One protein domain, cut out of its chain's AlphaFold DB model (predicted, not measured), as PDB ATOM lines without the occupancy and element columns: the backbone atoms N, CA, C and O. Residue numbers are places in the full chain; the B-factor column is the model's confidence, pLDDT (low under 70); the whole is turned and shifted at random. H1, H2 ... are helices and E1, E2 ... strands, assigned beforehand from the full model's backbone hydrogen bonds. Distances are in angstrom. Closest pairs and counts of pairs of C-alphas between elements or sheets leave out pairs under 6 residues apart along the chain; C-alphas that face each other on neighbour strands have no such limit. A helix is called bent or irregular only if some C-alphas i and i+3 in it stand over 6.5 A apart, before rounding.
ATOM      1  N   PHE A  15      22.884  62.144  97.591       66.44
ATOM      2  CA  PHE A  15      24.203  62.529  98.078       66.44
ATOM      3  C   PHE A  15      25.063  61.297  98.356       66.44
ATOM      4  O   PHE A  15      24.560  60.244  98.747       66.44
ATOM      5  N   ASP A  16      26.367  61.452  98.144       71.38
ATOM      6  CA  ASP A  16      27.377  60.504  98.602       71.38
ATOM      7  C   ASP A  16      27.774  60.859 100.037       71.38
ATOM      8  O   ASP A  16      28.054  62.019 100.347       71.38
ATOM      9  N   LEU A  17      27.805  59.868 100.922       77.19
ATOM     10  CA  LEU A  17      28.245  60.029 102.303       77.19
ATOM     11  C   LEU A  17      29.662  59.483 102.463       77.19
ATOM     12  O   LEU A  17      29.879  58.283 102.342       77.19
ATOM     13  N   LEU A  18      30.615  60.345 102.814       83.44
ATOM     14  CA  LEU A  18      31.952  59.936 103.242       83.44
ATOM     15  C   LEU A  18      32.052  59.984 104.770       83.44
ATOM     16  O   LEU A  18      31.858  61.034 105.379       83.44
ATOM     17  N   ILE A  19      32.417  58.861 105.387       86.31
ATOM     18  CA  ILE A  19      32.729  58.757 106.813       86.31
ATOM     19  C   ILE A  19      34.233  58.541 106.971       86.31
ATOM     20  O   ILE A  19      34.752  57.474 106.640       86.31
ATOM     21  N   LEU A  20      34.932  59.539 107.511       88.00
ATOM     22  CA  LEU A  20      36.331  59.418 107.922       88.00
ATOM     23  C   LEU A  20      36.385  59.096 109.414       88.00
ATOM     24  O   LEU A  20      35.984  59.919 110.233       88.00
ATOM     25  N   GLN A  21      36.898  57.921 109.774       89.81
ATOM     26  CA  GLN A  21      36.895  57.469 111.164       89.81
ATOM     27  C   GLN A  21      38.256  56.932 111.607       89.81
ATOM     28  O   GLN A  21      38.889  56.136 110.920       89.81
ATOM     29  N   ASN A  22      38.682  57.326 112.807       90.62
ATOM     30  CA  ASN A  22      39.878  56.781 113.433       90.62
ATOM     31  C   ASN A  22      39.652  55.311 113.806       90.62
ATOM     32  O   ASN A  22      38.755  55.006 114.600       90.62
ATOM     33  N   GLN A  23      40.488  54.410 113.292       91.12
ATOM     34  CA  GLN A  23      40.403  52.980 113.591       91.12
ATOM     35  C   GLN A  23      40.700  52.655 115.063       91.12
ATOM     36  O   GLN A  23      40.216  51.657 115.602       91.12
ATOM     37  N   ASN A  24      41.469  53.520 115.732       92.50
ATOM     38  CA  ASN A  24      41.860  53.348 117.129       92.50
ATOM     39  C   ASN A  24      40.840  53.947 118.113       92.50
ATOM     40  O   ASN A  24      40.951  53.726 119.321       92.50
ATOM     41  N   ASP A  25      39.799  54.633 117.628       92.94
ATOM     42  CA  ASP A  25      38.640  55.037 118.431       92.94
ATOM     43  C   ASP A  25      37.586  53.916 118.459       92.94
ATOM     44  O   ASP A  25      36.500  53.984 117.873       92.94
ATOM     45  N   ARG A  26      37.956  52.813 119.121       91.56
ATOM     46  CA  ARG A  26      37.183  51.560 119.125       91.56
ATOM     47  C   ARG A  26      35.789  51.715 119.731       91.56
ATOM     48  O   ARG A  26      34.861  51.032 119.299       91.56
ATOM     49  N   LEU A  27      35.638  52.580 120.735       91.44
ATOM     50  CA  LEU A  27      34.349  52.817 121.390       91.44
ATOM     51  C   LEU A  27      33.399  53.542 120.438       91.44
ATOM     52  O   LEU A  27      32.263  53.100 120.269       91.44
ATOM     53  N   TYR A  28      33.871  54.591 119.767       90.25
ATOM     54  CA  TYR A  28      33.051  55.330 118.814       90.25
ATOM     55  C   TYR A  28      32.676  54.471 117.601       90.25
ATOM     56  O   TYR A  28      31.515  54.436 117.194       90.25
ATOM     57  N   LEU A  29      33.613  53.669 117.087       89.06
ATOM     58  CA  LEU A  29      33.316  52.682 116.047       89.06
ATOM     59  C   LEU A  29      32.202  51.717 116.467       89.06
ATOM     60  O   LEU A  29      31.241  51.517 115.725       89.06
ATOM     61  N   LYS A  30      32.319  51.135 117.664       91.44
ATOM     62  CA  LYS A  30      31.387  50.120 118.163       91.44
ATOM     63  C   LYS A  30      29.994  50.677 118.448       91.44
ATOM     64  O   LYS A  30      29.016  49.988 118.169       91.44
ATOM     65  N   TYR A  31      29.910  51.869 119.032       92.38
ATOM     66  CA  TYR A  31      28.652  52.404 119.555       92.38
ATOM     67  C   TYR A  31      27.994  53.456 118.663       92.38
ATOM     68  O   TYR A  31      26.827  53.747 118.883       92.38
ATOM     69  N   GLN A  32      28.702  54.007 117.672       90.50
ATOM     70  CA  GLN A  32      28.166  55.054 116.794       90.50
ATOM     71  C   GLN A  32      28.226  54.635 115.325       90.50
ATOM     72  O   GLN A  32      27.190  54.435 114.697       90.50
ATOM     73  N   VAL A  33      29.430  54.422 114.783       87.25
ATOM     74  CA  VAL A  33      29.607  54.214 113.332       87.25
ATOM     75  C   VAL A  33      28.999  52.893 112.865       87.25
ATOM     76  O   VAL A  33      28.240  52.870 111.900       87.25
ATOM     77  N   ILE A  34      29.286  51.782 113.548       85.88
ATOM     78  CA  ILE A  34      28.746  50.470 113.164       85.88
ATOM     79  C   ILE A  34      27.213  50.422 113.309       85.88
ATOM     80  O   ILE A  34      26.565  49.948 112.374       85.88
ATOM     81  N   PRO A  35      26.601  50.885 114.419       89.38
ATOM     82  CA  PRO A  35      25.145  50.980 114.527       89.38
ATOM     83  C   PRO A  35      24.515  51.845 113.433       89.38
ATOM     84  O   PRO A  35      23.595  51.374 112.772       89.38
ATOM     85  N   PHE A  36      25.078  53.026 113.153       86.44
ATOM     86  CA  PHE A  36      24.609  53.903 112.076       86.44
ATOM     87  C   PHE A  36      24.554  53.175 110.724       86.44
ATOM     88  O   PHE A  36      23.525  53.185 110.052       86.44
ATOM     89  N   LEU A  37      25.626  52.467 110.347       83.88
ATOM     90  CA  LEU A  37      25.673  51.707 109.089       83.88
ATOM     91  C   LEU A  37      24.682  50.532 109.067       83.88
ATOM     92  O   LEU A  37      24.182  50.159 108.007       83.88
ATOM     93  N   LYS A  38      24.396  49.923 110.225       82.50
ATOM     94  CA  LYS A  38      23.417  48.830 110.339       82.50
ATOM     95  C   LYS A  38      21.977  49.315 110.226       82.50
ATOM     96  O   LYS A  38      21.157  48.577 109.684       82.50
ATOM     97  N   GLU A  39      21.679  50.494 110.762       81.69
ATOM     98  CA  GLU A  39      20.362  51.130 110.671       81.69
ATOM     99  C   GLU A  39      20.116  51.697 109.275       81.69
ATOM    100  O   GLU A  39      18.997  51.637 108.774       81.69
ATOM    101  N   ARG A  40      21.174  52.181 108.617       75.44
ATOM    102  CA  ARG A  40      21.107  52.844 107.315       75.44
ATOM    103  C   ARG A  40      21.615  51.982 106.161       75.44
ATOM    104  O   ARG A  40      22.394  52.435 105.326       75.44
ATOM    105  N   LYS A  41      21.164  50.725 106.100       69.31
ATOM    106  CA  LYS A  41      21.463  49.809 104.975       69.31
ATOM    107  C   LYS A  41      20.847  50.265 103.650       69.31
ATOM    108  O   LYS A  41      21.253  49.786 102.598       69.31
ATOM    109  N   ASP A  42      19.848  51.140 103.720       67.69
ATOM    110  CA  ASP A  42      19.195  51.792 102.587       67.69
ATOM    111  C   ASP A  42      20.097  52.825 101.902       67.69
ATOM    112  O   ASP A  42      19.893  53.113 100.723       67.69
ATOM    113  N   LEU A  43      21.106  53.355 102.612       67.94
ATOM    114  CA  LEU A  43      22.060  54.291 102.038       67.94
ATOM    115  C   LEU A  43      22.961  53.556 101.051       67.94
ATOM    116  O   LEU A  43      24.039  53.060 101.377       67.94
ATOM    117  N   ALA A  44      22.519  53.542  99.802       62.62
ATOM    118  CA  ALA A  44      23.227  52.882  98.728       62.62
ATOM    119  C   ALA A  44      24.559  53.552  98.384       62.62
ATOM    120  O   ALA A  44      25.231  52.968  97.559       62.62
ATOM    121  N   ARG A  45      24.898  54.734  98.952       68.06
ATOM    122  CA  ARG A  45      26.018  55.649  98.613       68.06
ATOM    123  C   ARG A  45      26.837  56.112  99.832       68.06
ATOM    124  O   ARG A  45      27.012  57.305 100.050       68.06
ATOM    125  N   VAL A  46      27.329  55.171 100.648       76.25
ATOM    126  CA  VAL A  46      28.211  55.444 101.806       76.25
ATOM    127  C   VAL A  46      29.607  54.857 101.630       76.25
ATOM    128  O   VAL A  46      29.763  53.643 101.553       76.25
ATOM    129  N   TRP A  47      30.635  55.696 101.704       78.25
ATOM    130  CA  TRP A  47      32.028  55.278 101.785       78.25
ATOM    131  C   TRP A  47      32.592  55.517 103.184       78.25
ATOM    132  O   TRP A  47      32.551  56.627 103.710       78.25
ATOM    133  N   VAL A  48      33.149  54.472 103.795       82.81
ATOM    134  CA  VAL A  48      33.809  54.559 105.100       82.81
ATOM    135  C   VAL A  48      35.305  54.376 104.906       82.81
ATOM    136  O   VAL A  48      35.754  53.323 104.452       82.81
ATOM    137  N   ARG A  49      36.089  55.384 105.287       85.62
ATOM    138  CA  ARG A  49      37.547  55.310 105.305       85.62
ATOM    139  C   ARG A  49      38.037  55.335 106.742       85.62
ATOM    140  O   ARG A  49      37.891  56.327 107.457       85.62
ATOM    141  N   LEU A  50      38.655  54.228 107.135       88.50
ATOM    142  CA  LEU A  50      39.377  54.151 108.391       88.50
ATOM    143  C   LEU A  50      40.784  54.725 108.217       88.50
ATOM    144  O   LEU A  50      41.444  54.457 107.212       88.50
ATOM    145  N   TYR A  51      41.229  55.515 109.188       87.81
ATOM    146  CA  TYR A  51      42.595  56.031 109.253       87.81
ATOM    147  C   TYR A  51      43.247  55.673 110.586       87.81
ATOM    148  O   TYR A  51      42.563  55.443 111.588       87.81
ATOM    149  N   ASP A  52      44.577  55.649 110.596       88.00
ATOM    150  CA  ASP A  52      45.363  55.394 111.797       88.00
ATOM    151  C   ASP A  52      45.616  56.704 112.555       88.00
ATOM    152  O   ASP A  52      46.226  57.631 112.025       88.00
ATOM    153  N   GLY A  53      45.094  56.805 113.776       86.19
ATOM    154  CA  GLY A  53      45.225  57.980 114.641       86.19
ATOM    155  C   GLY A  53      45.536  57.597 116.087       86.19
ATOM    156  O   GLY A  53      45.644  56.421 116.426       86.19
ATOM    157  N   LYS A  54      45.667  58.575 116.988       88.31
ATOM    158  CA  LYS A  54      45.854  58.269 118.419       88.31
ATOM    159  C   LYS A  54      44.627  57.533 118.983       88.31
ATOM    160  O   LYS A  54      43.528  57.744 118.483       88.31
ATOM    161  N   PRO A  55      44.766  56.679 120.008       88.31
ATOM    162  CA  PRO A  55      43.615  56.019 120.616       88.31
ATOM    163  C   PRO A  55      42.562  57.008 121.136       88.31
ATOM    164  O   PRO A  55      42.904  58.021 121.749       88.31
ATOM    165  N   GLY A  56      41.286  56.667 120.940       84.19
ATOM    166  CA  GLY A  56      40.141  57.461 121.397       84.19
ATOM    167  C   GLY A  56      39.785  58.652 120.501       84.19
ATOM    168  O   GLY A  56      40.310  58.815 119.397       84.19
ATOM    169  N   HIS A  57      38.864  59.486 120.991       81.69
ATOM    170  CA  HIS A  57      38.348  60.645 120.265       81.69
ATOM    171  C   HIS A  57      39.315  61.834 120.357       81.69
ATOM    172  O   HIS A  57      39.079  62.824 121.050       81.69
ATOM    173  N   SER A  58      40.474  61.690 119.721       80.44
ATOM    174  CA  SER A  58      41.525  62.704 119.710       80.44
ATOM    175  C   SER A  58      41.419  63.613 118.491       80.44
ATOM    176  O   SER A  58      41.158  63.139 117.385       80.44
ATOM    177  N   ILE A  59      41.731  64.897 118.672       83.69
ATOM    178  CA  ILE A  59      41.861  65.851 117.566       83.69
ATOM    179  C   ILE A  59      42.954  65.373 116.606       83.69
ATOM    180  O   ILE A  59      44.086  65.100 117.017       83.69
ATOM    181  N   MET A  60      42.614  65.308 115.320       85.25
ATOM    182  CA  MET A  60      43.569  65.018 114.258       85.25
ATOM    183  C   MET A  60      44.423  66.263 113.962       85.25
ATOM    184  O   MET A  60      43.866  67.332 113.693       85.25
ATOM    185  N   PRO A  61      45.764  66.157 113.966       86.56
ATOM    186  CA  PRO A  61      46.631  67.229 113.495       86.56
ATOM    187  C   PRO A  61      46.325  67.607 112.043       86.56
ATOM    188  O   PRO A  61      46.062  66.751 111.199       86.56
ATOM    189  N   ARG A  62      46.418  68.901 111.716       88.06
ATOM    190  CA  ARG A  62      46.107  69.410 110.368       88.06
ATOM    191  C   ARG A  62      46.919  68.722 109.264       88.06
ATOM    192  O   ARG A  62      46.400  68.502 108.176       88.06
ATOM    193  N   THR A  63      48.179  68.395 109.534       86.75
ATOM    194  CA  THR A  63      49.066  67.689 108.596       86.75
ATOM    195  C   THR A  63      48.534  66.307 108.237       86.75
ATOM    196  O   THR A  63      48.529  65.933 107.065       86.75
ATOM    197  N   ASP A  64      48.023  65.585 109.232       84.81
ATOM    198  CA  ASP A  64      47.501  64.231 109.066       84.81
ATOM    199  C   ASP A  64      46.154  64.269 108.343       84.81
ATOM    200  O   ASP A  64      45.912  63.463 107.448       84.81
ATOM    201  N   LEU A  65      45.327  65.282 108.629       85.50
ATOM    202  CA  LEU A  65      44.075  65.521 107.909       85.50
ATOM    203  C   LEU A  65      44.308  65.757 106.422       85.50
ATOM    204  O   LEU A  65      43.648  65.142 105.591       85.50
ATOM    205  N   VAL A  66      45.270  66.614 106.075       88.62
ATOM    206  CA  VAL A  66      45.614  66.874 104.672       88.62
ATOM    207  C   VAL A  66      46.076  65.594 103.977       88.62
ATOM    208  O   VAL A  66      45.716  65.374 102.824       88.62
ATOM    209  N   LYS A  67      46.840  64.739 104.666       86.94
ATOM    210  CA  LYS A  67      47.271  63.449 104.120       86.94
ATOM    211  C   LYS A  67      46.080  62.526 103.857       86.94
ATOM    212  O   LYS A  67      45.929  62.059 102.735       86.94
ATOM    213  N   VAL A  68      45.200  62.341 104.844       85.88
ATOM    214  CA  VAL A  68      43.996  61.503 104.703       85.88
ATOM    215  C   VAL A  68      43.110  62.001 103.560       85.88
ATOM    216  O   VAL A  68      42.654  61.199 102.752       85.88
ATOM    217  N   LEU A  69      42.903  63.314 103.444       86.00
ATOM    218  CA  LEU A  69      42.095  63.896 102.369       86.00
ATOM    219  C   LEU A  69      42.728  63.710 100.983       86.00
ATOM    220  O   LEU A  69      42.009  63.448 100.023       86.00
ATOM    221  N   LYS A  70      44.057  63.811 100.868       86.94
ATOM    222  CA  LYS A  70      44.764  63.536  99.608       86.94
ATOM    223  C   LYS A  70      44.662  62.070  99.208       86.94
ATOM    224  O   LYS A  70      44.380  61.794  98.050       86.94
ATOM    225  N   ASP A  71      44.842  61.151 100.153       83.88
ATOM    226  CA  ASP A  71      44.715  59.714  99.891       83.88
ATOM    227  C   ASP A  71      43.295  59.371  99.411       83.88
ATOM    228  O   ASP A  71      43.122  58.615  98.459       83.88
ATOM    229  N   VAL A  72      42.281  59.983 100.032       82.88
ATOM    230  CA  VAL A  72      40.873  59.878  99.621       82.88
ATOM    231  C   VAL A  72      40.676  60.406  98.198       82.88
ATOM    232  O   VAL A  72      40.074  59.713  97.384       82.88
ATOM    233  N   ALA A  73      41.203  61.590  97.878       81.31
ATOM    234  CA  ALA A  73      41.091  62.180  96.544       81.31
ATOM    235  C   ALA A  73      41.764  61.312  95.467       81.31
ATOM    236  O   ALA A  73      41.124  60.979  94.477       81.31
ATOM    237  N   ILE A  74      43.000  60.855  95.699       81.12
ATOM    238  CA  ILE A  74      43.735  59.965  94.781       81.12
ATOM    239  C   ILE A  74      42.973  58.655  94.573       81.12
ATOM    240  O   ILE A  74      42.904  58.128  93.463       81.12
ATOM    241  N   GLN A  75      42.387  58.105  95.636       73.56
ATOM    242  CA  GLN A  75      41.618  56.875  95.535       73.56
ATOM    243  C   GLN A  75      40.332  57.091  94.721       73.56
ATOM    244  O   GLN A  75      40.008  56.249  93.892       73.56
ATOM    245  N   LEU A  76      39.644  58.225  94.877       70.50
ATOM    246  CA  LEU A  76      38.484  58.572  94.047       70.50
ATOM    247  C   LEU A  76      38.862  58.811  92.581       70.50
ATOM    248  O   LEU A  76      38.159  58.338  91.696       70.50
ATOM    249  N   GLU A  77      39.975  59.496  92.322       70.69
ATOM    250  CA  GLU A  77      40.475  59.773  90.968       70.69
ATOM    251  C   GLU A  77      40.954  58.506  90.250       70.69
ATOM    252  O   GLU A  77      40.724  58.345  89.056       70.69
ATOM    253  N   SER A  78      41.597  57.582  90.972       65.94
ATOM    254  CA  SER A  78      42.041  56.293  90.419       65.94
ATOM    255  C   SER A  78      40.906  55.281  90.261       65.94
ATOM    256  O   SER A  78      41.019  54.346  89.466       65.94
ATOM    257  N   THR A  79      39.794  55.477  90.971       59.38
ATOM    258  CA  THR A  79      38.554  54.725  90.762       59.38
ATOM    259  C   THR A  79      37.786  55.377  89.611       59.38
ATOM    260  O   THR A  79      36.722  55.958  89.800       59.38
ATOM    261  N   ASP A  80      38.372  55.322  88.415       46.06
ATOM    262  CA  ASP A  80      37.888  55.943  87.180       46.06
ATOM    263  C   ASP A  80      36.402  55.605  86.936       46.06
ATOM    264  O   ASP A  80      36.045  54.504  86.515       46.06
ATOM    265  N   GLY A  81      35.501  56.519  87.311       47.12
ATOM    266  CA  GLY A  81      34.067  56.478  87.003       47.12
ATOM    267  C   GLY A  81      33.247  55.283  87.517       47.12
ATOM    268  O   GLY A  81      32.044  55.235  87.255       47.12
ATOM    269  N   LYS A  82      33.820  54.331  88.261       43.56
ATOM    270  CA  LYS A  82      33.108  53.126  88.714       43.56
ATOM    271  C   LYS A  82      32.907  53.106  90.219       43.56
ATOM    272  O   LYS A  82      33.342  52.201  90.921       43.56
ATOM    273  N   TYR A  83      32.087  54.040  90.690       48.19
ATOM    274  CA  TYR A  83      31.330  53.882  91.939       48.19
ATOM    275  C   TYR A  83      30.694  52.468  92.029       48.19
ATOM    276  O   TYR A  83      30.652  51.849  93.085       48.19
ATOM    277  N   GLN A  84      30.317  51.891  90.886       42.41
ATOM    278  CA  GLN A  84      29.784  50.533  90.741       42.41
ATOM    279  C   GLN A  84      30.717  49.417  91.243       42.41
ATOM    280  O   GLN A  84      30.230  48.475  91.867       42.41
ATOM    281  N   ASP A  85      32.034  49.533  91.050       41.97
ATOM    282  CA  ASP A  85      33.001  48.496  91.454       41.97
ATOM    283  C   ASP A  85      33.256  48.505  92.975       41.97
ATOM    284  O   ASP A  85      33.700  47.510  93.545       41.97
ATOM    285  N   ALA A  86      32.900  49.604  93.650       47.16
ATOM    286  CA  ALA A  86      32.854  49.699  95.107       47.16
ATOM    287  C   ALA A  86      31.457  49.380  95.695       47.16
ATOM    288  O   ALA A  86      31.259  49.510  96.903       47.16
ATOM    289  N   GLY A  87      30.509  48.918  94.863       40.72
ATOM    290  CA  GLY A  87      29.168  48.480  95.274       40.72
ATOM    291  C   GLY A  87      28.061  49.533  95.153       40.72
ATOM    292  O   GLY A  87      26.965  49.313  95.665       40.72
TER     293      GLY A  87
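This is residues 15 to 87 of the 97 residues of an uncharacterized protein of Brevibacterium ravenspurgense (UniProt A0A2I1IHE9). Two parallel strands, E1 and E2, lie side by side as a narrow ribbon through the middle, with helix H1 along one side and the longer helix H2 along the other, each meeting the ribbon with few contacts. The far end of H2 and the turn after it, residues 73 to 82, stand free, and the short helix H3 comes last. The outline is flat, with spans of 34 by 31 by 17 A, and the whole is only just compact, close to loose, with a radius of gyration of the C-alphas of 13.4 A. The printed part has 73 residues with three named helices and two named strands, in the order E1, H1, E2, H2, H3, a mixed class of helices and strands.

Start with the sheet: E1, residues 17 to 22, and E2, residues 46 to 51, are parallel neighbours, with 20 degrees between their directions. Look for N 19 and O 47, 2.8 A apart, and N 51 and O 21, 3.0 A apart, both within hydrogen-bond range. Between the strands comes H1, residues 26 to 39; E1, H1 and E2 form a strand-helix-strand unit, two parallel neighbour strands joined through a helix, and its crossover is right-handed. The closest C-alphas of E1 and H1 are those of Gln 21 and Leu 29, 7.7 A apart. For H2, residues 62 to 78, compare Tyr 51 of E2 with Val 68: their C-alphas are the closest of the two elements, at 7.3 A. E1 and H2 are near each other, with 5 pairs of C-alphas within 10 A. H1 and H2 are apart, and H3, residues 83 to 86, is apart from E1, E2, H1 and H2. In H2 every O i to N i+4 pair is within hydrogen-bond range, in H1 7 of 10 are, and H3 is too short for such a pair.

Find C-alpha 17 at (28.245, 60.029, 102.303); from there E1 runs 16.4 A to C-alpha 22. E2 begins with C-alpha 46 at (28.211, 55.444, 101.806) and is 16.2 A long. H1 measures 18.8 A and is only just irregular, with C-alphas 31 and 34 6.7 A apart. H2 runs 24.2 A, from C-alpha 62 to C-alpha 78 at (42.041, 56.293, 90.419). H3 has four residues, from Tyr 83 to Ala 86.

The two C-alphas farthest apart are those of Pro 55 and Gly 81, at 34.9 A. The printed part has no cut, and no link is long; those from E1 to H1 and from H2 to H3 are tight. Read the B-factor column for confidence: the mean pLDDT of the printed part is 78.5, and values under 70 stand at residue 15, residues 41 to 45 and residues 78 to 87.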